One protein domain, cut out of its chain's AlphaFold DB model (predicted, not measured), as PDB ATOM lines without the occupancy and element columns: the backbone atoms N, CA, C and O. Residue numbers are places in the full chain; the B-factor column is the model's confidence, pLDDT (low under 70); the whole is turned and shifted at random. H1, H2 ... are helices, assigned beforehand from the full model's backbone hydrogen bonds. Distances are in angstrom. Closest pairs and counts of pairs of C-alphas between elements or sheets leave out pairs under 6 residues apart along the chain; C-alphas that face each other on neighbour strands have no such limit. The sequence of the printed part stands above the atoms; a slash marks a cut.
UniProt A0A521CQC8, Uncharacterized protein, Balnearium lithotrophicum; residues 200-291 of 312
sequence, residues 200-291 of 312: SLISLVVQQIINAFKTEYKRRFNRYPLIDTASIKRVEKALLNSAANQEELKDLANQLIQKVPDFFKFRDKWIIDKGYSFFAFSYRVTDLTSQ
ATOM      1  N   SER A 200     118.450  95.897 104.877       88.31
ATOM      2  CA  SER A 200     117.755  95.164 105.940       88.31
ATOM      3  C   SER A 200     116.859  94.057 105.385       88.31
ATOM      4  O   SER A 200     116.883  92.940 105.907       88.31
ATOM      5  N   LEU A 201     116.128  94.324 104.295       90.12
ATOM      6  CA  LEU A 201     115.291  93.327 103.631       90.12
ATOM      7  C   LEU A 201     116.131  92.179 103.060       90.12
ATOM      8  O   LEU A 201     115.797  91.015 103.273       90.12
ATOM      9  N   ILE A 202     117.246  92.487 102.393       91.56
ATOM     10  CA  ILE A 202     118.153  91.463 101.848       91.56
ATOM     11  C   ILE A 202     118.696  90.586 102.973       91.56
ATOM     12  O   ILE A 202     118.679  89.361 102.868       91.56
ATOM     13  N   SER A 203     119.151  91.207 104.064       91.50
ATOM     14  CA  SER A 203     119.681  90.478 105.214       91.50
ATOM     15  C   SER A 203     118.637  89.526 105.806       91.50
ATOM     16  O   SER A 203     118.940  88.357 106.065       91.50
ATOM     17  N   LEU A 204     117.387  89.986 105.940       94.31
ATOM     18  CA  LEU A 204     116.268  89.169 106.409       94.31
ATOM     19  C   LEU A 204     116.007  87.974 105.484       94.31
ATOM     20  O   LEU A 204     115.936  86.831 105.940       94.31
ATOM     21  N   VAL A 205     115.905  88.232 104.182       94.56
ATOM     22  CA  VAL A 205     115.655  87.221 103.149       94.56
ATOM     23  C   VAL A 205     116.759  86.157 103.127       94.56
ATOM     24  O   VAL A 205     116.493  84.952 103.151       94.56
ATOM     25  N   VAL A 206     118.021  86.578 103.159       95.12
ATOM     26  CA  VAL A 206     119.164  85.660 103.178       95.12
ATOM     27  C   VAL A 206     119.188  84.833 104.459       95.12
ATOM     28  O   VAL A 206     119.481  83.634 104.415       95.12
ATOM     29  N   GLN A 207     118.802  85.413 105.596       95.25
ATOM     30  CA  GLN A 207     118.683  84.669 106.843       95.25
ATOM     31  C   GLN A 207     117.600  83.580 106.771       95.25
ATOM     32  O   GLN A 207     117.813  82.479 107.290       95.25
ATOM     33  N   GLN A 208     116.474  83.839 106.099       96.31
ATOM     34  CA  GLN A 208     115.431  82.834 105.864       96.31
ATOM     35  C   GLN A 208     115.952  81.671 105.006       96.31
ATOM     36  O   GLN A 208     115.785  80.510 105.387       96.31
ATOM     37  N   ILE A 209     116.677  81.966 103.922       96.75
ATOM     38  CA  ILE A 209     117.323  80.951 103.069       96.75
ATOM     39  C   ILE A 209     118.325  80.112 103.875       96.75
ATOM     40  O   ILE A 209     118.321  78.881 103.800       96.75
ATOM     41  N   ILE A 210     119.162  80.753 104.699       97.12
ATOM     42  CA  ILE A 210     120.122  80.063 105.573       97.12
ATOM     43  C   ILE A 210     119.397  79.133 106.552       97.12
ATOM     44  O   ILE A 210     119.858  78.016 106.797       97.12
ATOM     45  N   ASN A 211     118.276  79.568 107.127       96.81
ATOM     46  CA  ASN A 211     117.504  78.760 108.069       96.81
ATOM     47  C   ASN A 211     116.863  77.542 107.383       96.81
ATOM     48  O   ASN A 211     116.950  76.432 107.918       96.81
ATOM     49  N   ALA A 212     116.303  77.717 106.181       96.62
ATOM     50  CA  ALA A 212     115.794  76.615 105.365       96.62
ATOM     51  C   ALA A 212     116.906  75.602 105.045       96.62
ATOM     52  O   ALA A 212     116.759  74.400 105.282       96.62
ATOM     53  N   PHE A 213     118.073  76.093 104.621       97.56
ATOM     54  CA  PHE A 213     119.242  75.262 104.348       97.56
ATOM     55  C   PHE A 213     119.726  74.489 105.579       97.56
ATOM     56  O   PHE A 213     119.949  73.282 105.502       97.56
ATOM     57  N   LYS A 214     119.875  75.154 106.733       96.56
ATOM     58  CA  LYS A 214     120.290  74.507 107.990       96.56
ATOM     59  C   LYS A 214     119.338  73.386 108.389       96.56
ATOM     60  O   LYS A 214     119.800  72.345 108.855       96.56
ATOM     61  N   THR A 215     118.038  73.604 108.206       96.25
ATOM     62  CA  THR A 215     116.993  72.630 108.533       96.25
ATOM     63  C   THR A 215     117.127  71.381 107.667       96.25
ATOM     64  O   THR A 215     117.259  70.279 108.202       96.25
ATOM     65  N   GLU A 216     117.209  71.541 106.343       95.88
ATOM     66  CA  GLU A 216     117.387  70.411 105.422       95.88
ATOM     67  C   GLU A 216     118.736  69.701 105.599       95.88
ATOM     68  O   GLU A 216     118.803  68.469 105.605       95.88
ATOM     69  N   TYR A 217     119.816  70.454 105.821       95.94
ATOM     70  CA  TYR A 217     121.136  69.878 106.065       95.94
ATOM     71  C   TYR A 217     121.144  69.024 107.341       95.94
ATOM     72  O   TYR A 217     121.629  67.890 107.330       95.94
ATOM     73  N   LYS A 218     120.562  69.532 108.438       94.94
ATOM     74  CA  LYS A 218     120.439  68.783 109.695       94.94
ATOM     75  C   LYS A 218     119.588  67.531 109.511       94.94
ATOM     76  O   LYS A 218     119.976  66.478 110.006       94.94
ATOM     77  N   ARG A 219     118.481  67.622 108.768       95.19
ATOM     78  CA  ARG A 219     117.608  66.477 108.470       95.19
ATOM     79  C   ARG A 219     118.359  65.340 107.768       95.19
ATOM     80  O   ARG A 219     118.100  64.179 108.059       95.19
ATOM     81  N   ARG A 220     119.292  65.661 106.864       93.56
ATOM     82  CA  ARG A 220     120.044  64.658 106.087       93.56
ATOM     83  C   ARG A 220     121.305  64.135 106.767       93.56
ATOM     84  O   ARG A 220     121.612  62.956 106.636       93.56
ATOM     85  N   PHE A 221     122.048  64.998 107.452       92.38
ATOM     86  CA  PHE A 221     123.385  64.672 107.967       92.38
ATOM     87  C   PHE A 221     123.473  64.665 109.498       92.38
ATOM     88  O   PHE A 221     124.564  64.492 110.039       92.38
ATOM     89  N   ASN A 222     122.356  64.893 110.196       91.88
ATOM     90  CA  ASN A 222     122.247  64.966 111.657       91.88
ATOM     91  C   ASN A 222     123.277  65.902 112.327       91.88
ATOM     92  O   ASN A 222     123.763  65.654 113.427       91.88
ATOM     93  N   ARG A 223     123.646  66.991 111.643       90.12
ATOM     94  CA  ARG A 223     124.598  68.003 112.123       90.12
ATOM     95  C   ARG A 223     124.288  69.365 111.511       90.12
ATOM     96  O   ARG A 223     123.643  69.433 110.469       90.12
ATOM     97  N   TYR A 224     124.762  70.444 112.129       91.19
ATOM     98  CA  TYR A 224     124.606  71.786 111.565       91.19
ATOM     99  C   TYR A 224     125.715  72.098 110.550       91.19
ATOM    100  O   TYR A 224     126.880  71.780 110.806       91.19
ATOM    101  N   PRO A 225     125.383  72.724 109.410       93.38
ATOM    102  CA  PRO A 225     126.384  73.136 108.439       93.38
ATOM    103  C   PRO A 225     127.185  74.337 108.950       93.38
ATOM    104  O   PRO A 225     126.654  75.215 109.635       93.38
ATOM    105  N   LEU A 226     128.455  74.406 108.551       89.56
ATOM    106  CA  LEU A 226     129.259  75.617 108.686       89.56
ATOM    107  C   LEU A 226     128.840  76.611 107.600       89.56
ATOM    108  O   LEU A 226     128.825  76.273 106.415       89.56
ATOM    109  N   ILE A 227     128.495  77.824 108.025       93.69
ATOM    110  CA  ILE A 227     128.103  78.924 107.146       93.69
ATOM    111  C   ILE A 227     129.184  79.993 107.248       93.69
ATOM    112  O   ILE A 227     129.336  80.621 108.296       93.69
ATOM    113  N   ASP A 228     129.953  80.177 106.180       90.06
ATOM    114  CA  ASP A 228     130.969  81.219 106.112       90.06
ATOM    115  C   ASP A 228     130.403  82.521 105.525       90.06
ATOM    116  O   ASP A 228     129.479  82.524 104.711       90.06
ATOM    117  N   THR A 229     130.987  83.648 105.931       92.06
ATOM    118  CA  THR A 229     130.543  84.986 105.520       92.06
ATOM    119  C   THR A 229     130.682  85.229 104.017       92.06
ATOM    120  O   THR A 229     129.897  85.986 103.453       92.06
ATOM    121  N   ALA A 230     131.653  84.605 103.343       92.31
ATOM    122  CA  ALA A 230     131.839  84.794 101.906       92.31
ATOM    123  C   ALA A 230     130.707  84.135 101.108       92.31
ATOM    124  O   ALA A 230     130.228  84.702 100.128       92.31
ATOM    125  N   SER A 231     130.236  82.974 101.557       93.06
ATOM    126  CA  SER A 231     129.081  82.285 100.990       93.06
ATOM    127  C   SER A 231     127.793  83.075 101.206       93.06
ATOM    128  O   SER A 231     127.014  83.192 100.267       93.06
ATOM    129  N   ILE A 232     127.600  83.693 102.380       93.44
ATOM    130  CA  ILE A 232     126.467  84.607 102.633       93.44
ATOM    131  C   ILE A 232     126.483  85.765 101.626       93.44
ATOM    132  O   ILE A 232     125.518  85.943 100.888       93.44
ATOM    133  N   LYS A 233     127.617  86.469 101.509       93.44
ATOM    134  CA  LYS A 233     127.775  87.587 100.563       93.44
ATOM    135  C   LYS A 233     127.552  87.182  99.106       93.44
ATOM    136  O   LYS A 233     127.085  87.985  98.305       93.44
ATOM    137  N   ARG A 234     127.897  85.945  98.738       93.38
ATOM    138  CA  ARG A 234     127.652  85.425  97.387       93.38
ATOM    139  C   ARG A 234     126.158  85.244  97.122       93.38
ATOM    140  O   ARG A 234     125.711  85.617  96.045       93.38
ATOM    141  N   VAL A 235     125.402  84.725  98.093       94.31
ATOM    142  CA  VAL A 235     123.937  84.620  97.991       94.31
ATOM    143  C   VAL A 235     123.306  86.012  97.927       94.31
ATOM    144  O   VAL A 235     122.510  86.260  97.030       94.31
ATOM    145  N   GLU A 236     123.713  86.936  98.806       93.75
ATOM    146  CA  GLU A 236     123.256  88.337  98.788       93.75
ATOM    147  C   GLU A 236     123.462  88.975  97.411       93.75
ATOM    148  O   GLU A 236     122.523  89.501  96.818       93.75
ATOM    149  N   LYS A 237     124.679  88.868  96.863       92.81
ATOM    150  CA  LYS A 237     125.019  89.414  95.547       92.81
ATOM    151  C   LYS A 237     124.231  88.748  94.417       92.81
ATOM    152  O   LYS A 237     123.825  89.427  93.485       92.81
ATOM    153  N   ALA A 238     124.027  87.433  94.479       91.25
ATOM    154  CA  ALA A 238     123.265  86.715  93.462       91.25
ATOM    155  C   ALA A 238     121.796  87.161  93.430       91.25
ATOM    156  O   ALA A 238     121.257  87.377  92.350       91.25
ATOM    157  N   LEU A 239     121.178  87.345  94.600       91.44
ATOM    158  CA  LEU A 239     119.804  87.835  94.710       91.44
ATOM    159  C   LEU A 239     119.684  89.285  94.229       91.44
ATOM    160  O   LEU A 239     118.823  89.577  93.409       91.44
ATOM    161  N   LEU A 240     120.594  90.161  94.666       90.12
ATOM    162  CA  LEU A 240     120.649  91.562  94.231       90.12
ATOM    163  C   LEU A 240     120.821  91.721  92.720       90.12
ATOM    164  O   LEU A 240     120.230  92.606  92.122       90.12
ATOM    165  N   ASN A 241     121.634  90.867  92.103       89.12
ATOM    166  CA  ASN A 241     121.850  90.901  90.660       89.12
ATOM    167  C   ASN A 241     120.661  90.344  89.861       89.12
ATOM    168  O   ASN A 241     120.637  90.513  88.646       89.12
ATOM    169  N   SER A 242     119.742  89.625  90.512       87.38
ATOM    170  CA  SER A 242     118.635  88.926  89.848       87.38
ATOM    171  C   SER A 242     117.275  89.597  90.062       87.38
ATOM    172  O   SER A 242     116.367  89.319  89.291       87.38
ATOM    173  N   ALA A 243     117.125  90.435  91.091       86.94
ATOM    174  CA  ALA A 243     115.879  91.121  91.422       86.94
ATOM    175  C   ALA A 243     115.954  92.609  91.056       86.94
ATOM    176  O   ALA A 243     116.893  93.289  91.472       86.94
ATOM    177  N   ALA A 244     114.954  93.123  90.339       83.81
ATOM    178  CA  ALA A 244     114.834  94.553  90.056       83.81
ATOM    179  C   ALA A 244     114.142  95.323  91.196       83.81
ATOM    180  O   ALA A 244     114.436  96.493  91.424       83.81
ATOM    181  N   ASN A 245     113.243  94.667  91.935       88.50
ATOM    182  CA  ASN A 245     112.434  95.282  92.990       88.50
ATOM    183  C   ASN A 245     112.265  94.355  94.214       88.50
ATOM    184  O   ASN A 245     112.716  93.206  94.237       88.50
ATOM    185  N   GLN A 246     111.627  94.871  95.270       88.38
ATOM    186  CA  GLN A 246     111.414  94.124  96.517       88.38
ATOM    187  C   GLN A 246     110.515  92.889  96.366       88.38
ATOM    188  O   GLN A 246     110.700  91.925  97.112       88.38
ATOM    189  N   GLU A 247     109.533  92.916  95.467       88.00
ATOM    190  CA  GLU A 247     108.605  91.797  95.262       88.00
ATOM    191  C   GLU A 247     109.312  90.642  94.560       88.00
ATOM    192  O   GLU A 247     109.341  89.531  95.087       88.00
ATOM    193  N   GLU A 248     110.026  90.935  93.472       88.25
ATOM    194  CA  GLU A 248     110.878  89.972  92.775       88.25
ATOM    195  C   GLU A 248     111.928  89.359  93.701       88.25
ATOM    196  O   GLU A 248     112.185  88.156  93.642       88.25
ATOM    197  N   LEU A 249     112.517  90.152  94.605       90.62
ATOM    198  CA  LEU A 249     113.467  89.639  95.589       90.62
ATOM    199  C   LEU A 249     112.821  88.598  96.513       90.62
ATOM    200  O   LEU A 249     113.424  87.558  96.790       90.62
ATOM    201  N   LYS A 250     111.611  88.878  97.014       90.19
ATOM    202  CA  LYS A 250     110.869  87.950  97.878       90.19
ATOM    203  C   LYS A 250     110.465  86.695  97.109       90.19
ATOM    204  O   LYS A 250     110.613  85.596  97.641       90.19
ATOM    205  N   ASP A 251     110.027  86.840  95.865       90.44
ATOM    206  CA  ASP A 251     109.640  85.714  95.019       90.44
ATOM    207  C   ASP A 251     110.832  84.818  94.689       90.44
ATOM    208  O   ASP A 251     110.770  83.607  94.909       90.44
ATOM    209  N   LEU A 252     111.959  85.397  94.272       91.12
ATOM    210  CA  LEU A 252     113.207  84.665  94.042       91.12
ATOM    211  C   LEU A 252     113.682  83.947  95.305       91.12
ATOM    212  O   LEU A 252     114.125  82.798  95.245       91.12
ATOM    213  N   ALA A 253     113.568  84.593  96.464       92.56
ATOM    214  CA  ALA A 253     113.915  83.970  97.729       92.56
ATOM    215  C   ALA A 253     113.001  82.796  98.080       92.56
ATOM    216  O   ALA A 253     113.495  81.740  98.478       92.56
ATOM    217  N   ASN A 254     111.690  82.951  97.901       92.25
ATOM    218  CA  ASN A 254     110.715  81.892  98.127       92.25
ATOM    219  C   ASN A 254     110.964  80.702  97.193       92.25
ATOM    220  O   ASN A 254     110.992  79.556  97.651       92.25
ATOM    221  N   GLN A 255     111.230  80.960  95.910       92.06
ATOM    222  CA  GLN A 255     111.623  79.929  94.947       92.06
ATOM    223  C   GLN A 255     112.904  79.217  95.391       92.06
ATOM    224  O   GLN A 255     112.962  77.986  95.418       92.06
ATOM    225  N   LEU A 256     113.924  79.972  95.806       93.75
ATOM    226  CA  LEU A 256     115.187  79.403  96.258       93.75
ATOM    227  C   LEU A 256     115.003  78.538  97.512       93.75
ATOM    228  O   LEU A 256     115.555  77.439  97.572       93.75
ATOM    229  N   ILE A 257     114.196  78.985  98.482       95.31
ATOM    230  CA  ILE A 257     113.831  78.217  99.684       95.31
ATOM    231  C   ILE A 257     113.166  76.892  99.290       95.31
ATOM    232  O   ILE A 257     113.558  75.840  99.800       95.31
ATOM    233  N   GLN A 258     112.220  76.914  98.350       92.81
ATOM    234  CA  GLN A 258     111.559  75.703  97.848       92.81
ATOM    235  C   GLN A 258     112.520  74.756  97.116       92.81
ATOM    236  O   GLN A 258     112.315  73.544  97.133       92.81
ATOM    237  N   LYS A 259     113.586  75.286  96.509       92.25
ATOM    238  CA  LYS A 259     114.620  74.522  95.790       92.25
ATOM    239  C   LYS A 259     115.766  74.033  96.678       92.25
ATOM    240  O   LYS A 259     116.561  73.199  96.240       92.25
ATOM    241  N   VAL A 260     115.848  74.462  97.941       94.75
ATOM    242  CA  VAL A 260     116.854  73.961  98.900       94.75
ATOM    243  C   VAL A 260     116.866  72.422  98.984       94.75
ATOM    244  O   VAL A 260     117.951  71.846  98.903       94.75
ATOM    245  N   PRO A 261     115.728  71.706  99.096       93.38
ATOM    246  CA  PRO A 261     115.728  70.242  99.118       93.38
ATOM    247  C   PRO A 261     116.263  69.603  97.827       93.38
ATOM    248  O   PRO A 261     116.841  68.510  97.885       93.38
ATOM    249  N   ASP A 262     116.077  70.262  96.679       91.19
ATOM    250  CA  ASP A 262     116.512  69.782  95.363       91.19
ATOM    251  C   ASP A 262     118.026  69.880  95.189       91.19
ATOM    252  O   ASP A 262     118.634  68.969  94.625       91.19
ATOM    253  N   PHE A 263     118.662  70.896  95.774       94.19
ATOM    254  CA  PHE A 263     120.122  70.996  95.824       94.19
ATOM    255  C   PHE A 263     120.770  69.723  96.399       94.19
ATOM    256  O   PHE A 263     121.768  69.225  95.881       94.19
ATOM    257  N   PHE A 264     120.160  69.117  97.422       92.88
ATOM    258  CA  PHE A 264     120.651  67.872  98.019       92.88
ATOM    259  C   PHE A 264     120.350  66.607  97.196       92.88
ATOM    260  O   PHE A 264     120.696  65.498  97.612       92.88
ATOM    261  N   LYS A 265     119.662  66.735  96.061       92.06
ATOM    262  CA  LYS A 265     119.458  65.654  95.085       92.06
ATOM    263  C   LYS A 265     120.466  65.730  93.937       92.06
ATOM    264  O   LYS A 265     120.568  64.773  93.170       92.06
ATOM    265  N   PHE A 266     121.219  66.826  93.819       88.31
ATOM    266  CA  PHE A 266     122.229  66.962  92.777       88.31
ATOM    267  C   PHE A 266     123.296  65.875  92.903       88.31
ATOM    268  O   PHE A 266     123.859  65.638  93.973       88.31
ATOM    269  N   ARG A 267     123.561  65.217  91.769       89.19
ATOM    270  CA  ARG A 267     124.601  64.188  91.609       89.19
ATOM    271  C   ARG A 267     125.919  64.756  91.085       89.19
ATOM    272  O   ARG A 267     126.786  64.010  90.643       89.19
ATOM    273  N   ASP A 268     126.057  66.076  91.115       89.31
ATOM    274  CA  ASP A 268     127.292  66.747  90.746       89.31
ATOM    275  C   ASP A 268     128.415  66.312  91.694       89.31
ATOM    276  O   ASP A 268     128.338  66.500  92.914       89.31
ATOM    277  N   LYS A 269     129.474  65.748  91.107       89.75
ATOM    278  CA  LYS A 269     130.660  65.286  91.826       89.75
ATOM    279  C   LYS A 269     131.258  66.390  92.695       89.75
ATOM    280  O   LYS A 269     131.633  66.120  93.827       89.75
ATOM    281  N   TRP A 270     131.294  67.633  92.215       90.06
ATOM    282  CA  TRP A 270     131.854  68.745  92.979       90.06
ATOM    283  C   TRP A 270     131.026  69.058  94.232       90.06
ATOM    284  O   TRP A 270     131.590  69.310  95.294       90.06
ATOM    285  N   ILE A 271     129.695  68.991  94.148       91.31
ATOM    286  CA  ILE A 271     128.807  69.237  95.296       91.31
ATOM    287  C   ILE A 271     128.956  68.126  96.338       91.31
ATOM    288  O   ILE A 271     129.034  68.407  97.539       91.31
ATOM    289  N   ILE A 272     129.044  66.878  95.873       89.94
ATOM    290  CA  ILE A 272     129.270  65.702  96.717       89.94
ATOM    291  C   ILE A 272     130.634  65.800  97.411       89.94
ATOM    292  O   ILE A 272     130.701  65.665  98.632       89.94
ATOM    293  N   ASP A 273     131.696  66.130  96.670       88.44
ATOM    294  CA  ASP A 273     133.053  66.317  97.204       88.44
ATOM    295  C   ASP A 273     133.108  67.455  98.243       88.44
ATOM    296  O   ASP A 273     133.933  67.449  99.158       88.44
ATOM    297  N   LYS A 274     132.206  68.438  98.133       88.75
ATOM    298  CA  LYS A 274     132.017  69.524  99.107       88.75
ATOM    299  C   LYS A 274     131.014  69.210 100.212       88.75
ATOM    300  O   LYS A 274     130.678  70.112 100.985       88.75
ATOM    301  N   GLY A 275     130.538  67.969 100.295       89.25
ATOM    302  CA  GLY A 275     129.638  67.493 101.341       89.25
ATOM    303  C   GLY A 275     128.338  68.287 101.424       89.25
ATOM    304  O   GLY A 275     127.857  68.532 102.533       89.25
ATOM    305  N   TYR A 276     127.826  68.746 100.274       93.38
ATOM    306  CA  TYR A 276     126.639  69.600 100.171       93.38
ATOM    307  C   TYR A 276     126.706  70.844 101.071       93.38
ATOM    308  O   TYR A 276     125.709  71.243 101.662       93.38
ATOM    309  N   SER A 277     127.892  71.435 101.242       94.56
ATOM    310  CA  SER A 277     128.086  72.622 102.087       94.56
ATOM    311  C   SER A 277     127.329  73.851 101.571       94.56
ATOM    312  O   SER A 277     127.022  73.964 100.385       94.56
ATOM    313  N   PHE A 278     127.089  74.822 102.457       96.00
ATOM    314  CA  PHE A 278     126.489  76.101 102.060       96.00
ATOM    315  C   PHE A 278     127.374  76.886 101.084       96.00
ATOM    316  O   PHE A 278     126.877  77.612 100.228       96.00
ATOM    317  N   PHE A 279     128.690  76.668 101.149       94.31
ATOM    318  CA  PHE A 279     129.615  77.116 100.118       94.31
ATOM    319  C   PHE A 279     129.210  76.583  98.744       94.31
ATOM    320  O   PHE A 279     128.994  77.375  97.834       94.31
ATOM    321  N   ALA A 280     129.019  75.268  98.601       93.06
ATOM    322  CA  ALA A 280     128.585  74.683  97.336       93.06
ATOM    323  C   ALA A 280     127.199  75.184  96.898       93.06
ATOM    324  O   ALA A 280     127.003  75.481  95.722       93.06
ATOM    325  N   PHE A 281     126.273  75.356  97.844       95.69
ATOM    326  CA  PHE A 281     124.954  75.938  97.588       95.69
ATOM    327  C   PHE A 281     125.046  77.357  97.015       95.69
ATOM    328  O   PHE A 281     124.409  77.658  96.012       95.69
ATOM    329  N   SER A 282     125.899  78.210  97.588       95.00
ATOM    330  CA  SER A 282     126.046  79.605  97.154       95.00
ATOM    331  C   SER A 282     126.536  79.766  95.706       95.00
ATOM    332  O   SER A 282     126.294  80.803  95.099       95.00
ATOM    333  N   TYR A 283     127.201  78.752  95.138       91.75
ATOM    334  CA  TYR A 283     127.608  78.723  93.724       91.75
ATOM    335  C   TYR A 283     126.512  78.228  92.779       91.75
ATOM    336  O   TYR A 283     126.652  78.358  91.570       91.75
ATOM    337  N   ARG A 284     125.440  77.645  93.318       90.94
ATOM    338  CA  ARG A 284     124.326  77.081  92.550       90.94
ATOM    339  C   ARG A 284     123.053  77.909  92.664       90.94
ATOM    340  O   ARG A 284     122.038  77.493  92.131       90.94
ATOM    341  N   VAL A 285     123.085  79.066  93.328       90.44
ATOM    342  CA  VAL A 285     121.898  79.920  93.508       90.44
ATOM    343  C   VAL A 285     121.259  80.267  92.166       90.44
ATOM    344  O   VAL A 285     120.075  80.020  91.997       90.44
ATOM    345  N   THR A 286     122.046  80.732  91.195       84.00
ATOM    346  CA  THR A 286     121.569  81.063  89.842       84.00
ATOM    347  C   THR A 286     121.022  79.847  89.093       84.00
ATOM    348  O   THR A 286     120.037  79.939  88.367       84.00
ATOM    349  N   ASP A 287     121.633  78.679  89.291       85.25
ATOM    350  CA  ASP A 287     121.195  77.428  88.661       85.25
ATOM    351  C   ASP A 287     119.885  76.919  89.283       85.25
ATOM    352  O   ASP A 287     119.079  76.279  88.616       85.25
ATOM    353  N   LEU A 288     119.671  77.184  90.573       84.62
ATOM    354  CA  LEU A 288     118.471  76.790  91.307       84.62
ATOM    355  C   LEU A 288     117.293  77.721  91.013       84.62
ATOM    356  O   LEU A 288     116.166  77.236  90.933       84.62
ATOM    357  N   THR A 289     117.540  79.021  90.834       81.12
ATOM    358  CA  THR A 289     116.497  80.003  90.498       81.12
ATOM    359  C   THR A 289     116.125  80.011  89.015       81.12
ATOM    360  O   THR A 289     115.023  80.415  88.672       81.12
ATOM    361  N   SER A 290     116.996  79.525  88.126       75.44
ATOM    362  CA  SER A 290     116.688  79.381  86.691       75.44
ATOM    363  C   SER A 290     115.888  78.121  86.347       75.44
ATOM    364  O   SER A 290     115.355  78.006  85.243       75.44
ATOM    365  N   GLN A 291     115.780  77.161  87.269       64.31
ATOM    366  CA  GLN A 291     114.977  75.960  87.055       64.31
ATOM    367  C   GLN A 291     113.501  76.234  87.352       64.31
ATOM    368  O   GLN A 291     113.195  76.759  88.425       64.31
TER     369      GLN A 291
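This is residues 200 to 291 of the 312 residues of an uncharacterized protein of Balnearium lithotrophicum (UniProt A0A521CQC8). Two long helices, H1 and H3, lie side by side; H2 crosses both near their first residues, H5 packs on H2, H6 on H3, and H4 lies beyond H5. The 92 printed residues hold six named helices in order H1 to H6, all helix, compact with radius of gyration of the C-alphas 12.4 A, spanning 35 by 23 by 22 A.

H1, residues 200 to 221, touches H3, residues 246 to 263, the same way at a shallow 11 degrees; closest C-alphas Ile 209 and Ile 257, 5.6 A. With residues 232 to 236 alone, H2, residues 229 to 242, touches H1 opposite ways at a steep 60 degrees; closest C-alphas Val 206 and Glu 236, 6.6 A. H5, residues 278 to 282, touches H2; closest C-alphas Phe 279 and Ser 231, 5.3 A. H6, residues 285 to 289, touches H3; closest C-alphas Thr 289 and Leu 256, 5.9 A. H4, residues 269 to 273, is apart from H3. O i to N i+4 pairs are within hydrogen-bond range throughout H1, H2, H4, H5 and H6, and 12 of 14 in H3.

H1, 31.1 A long, begins at C-alpha (117.755, 95.164, 105.940); H6 ends at (116.497, 80.003, 90.498).

The printed part has no cut and no long link; residue 291 is under pLDDT 70.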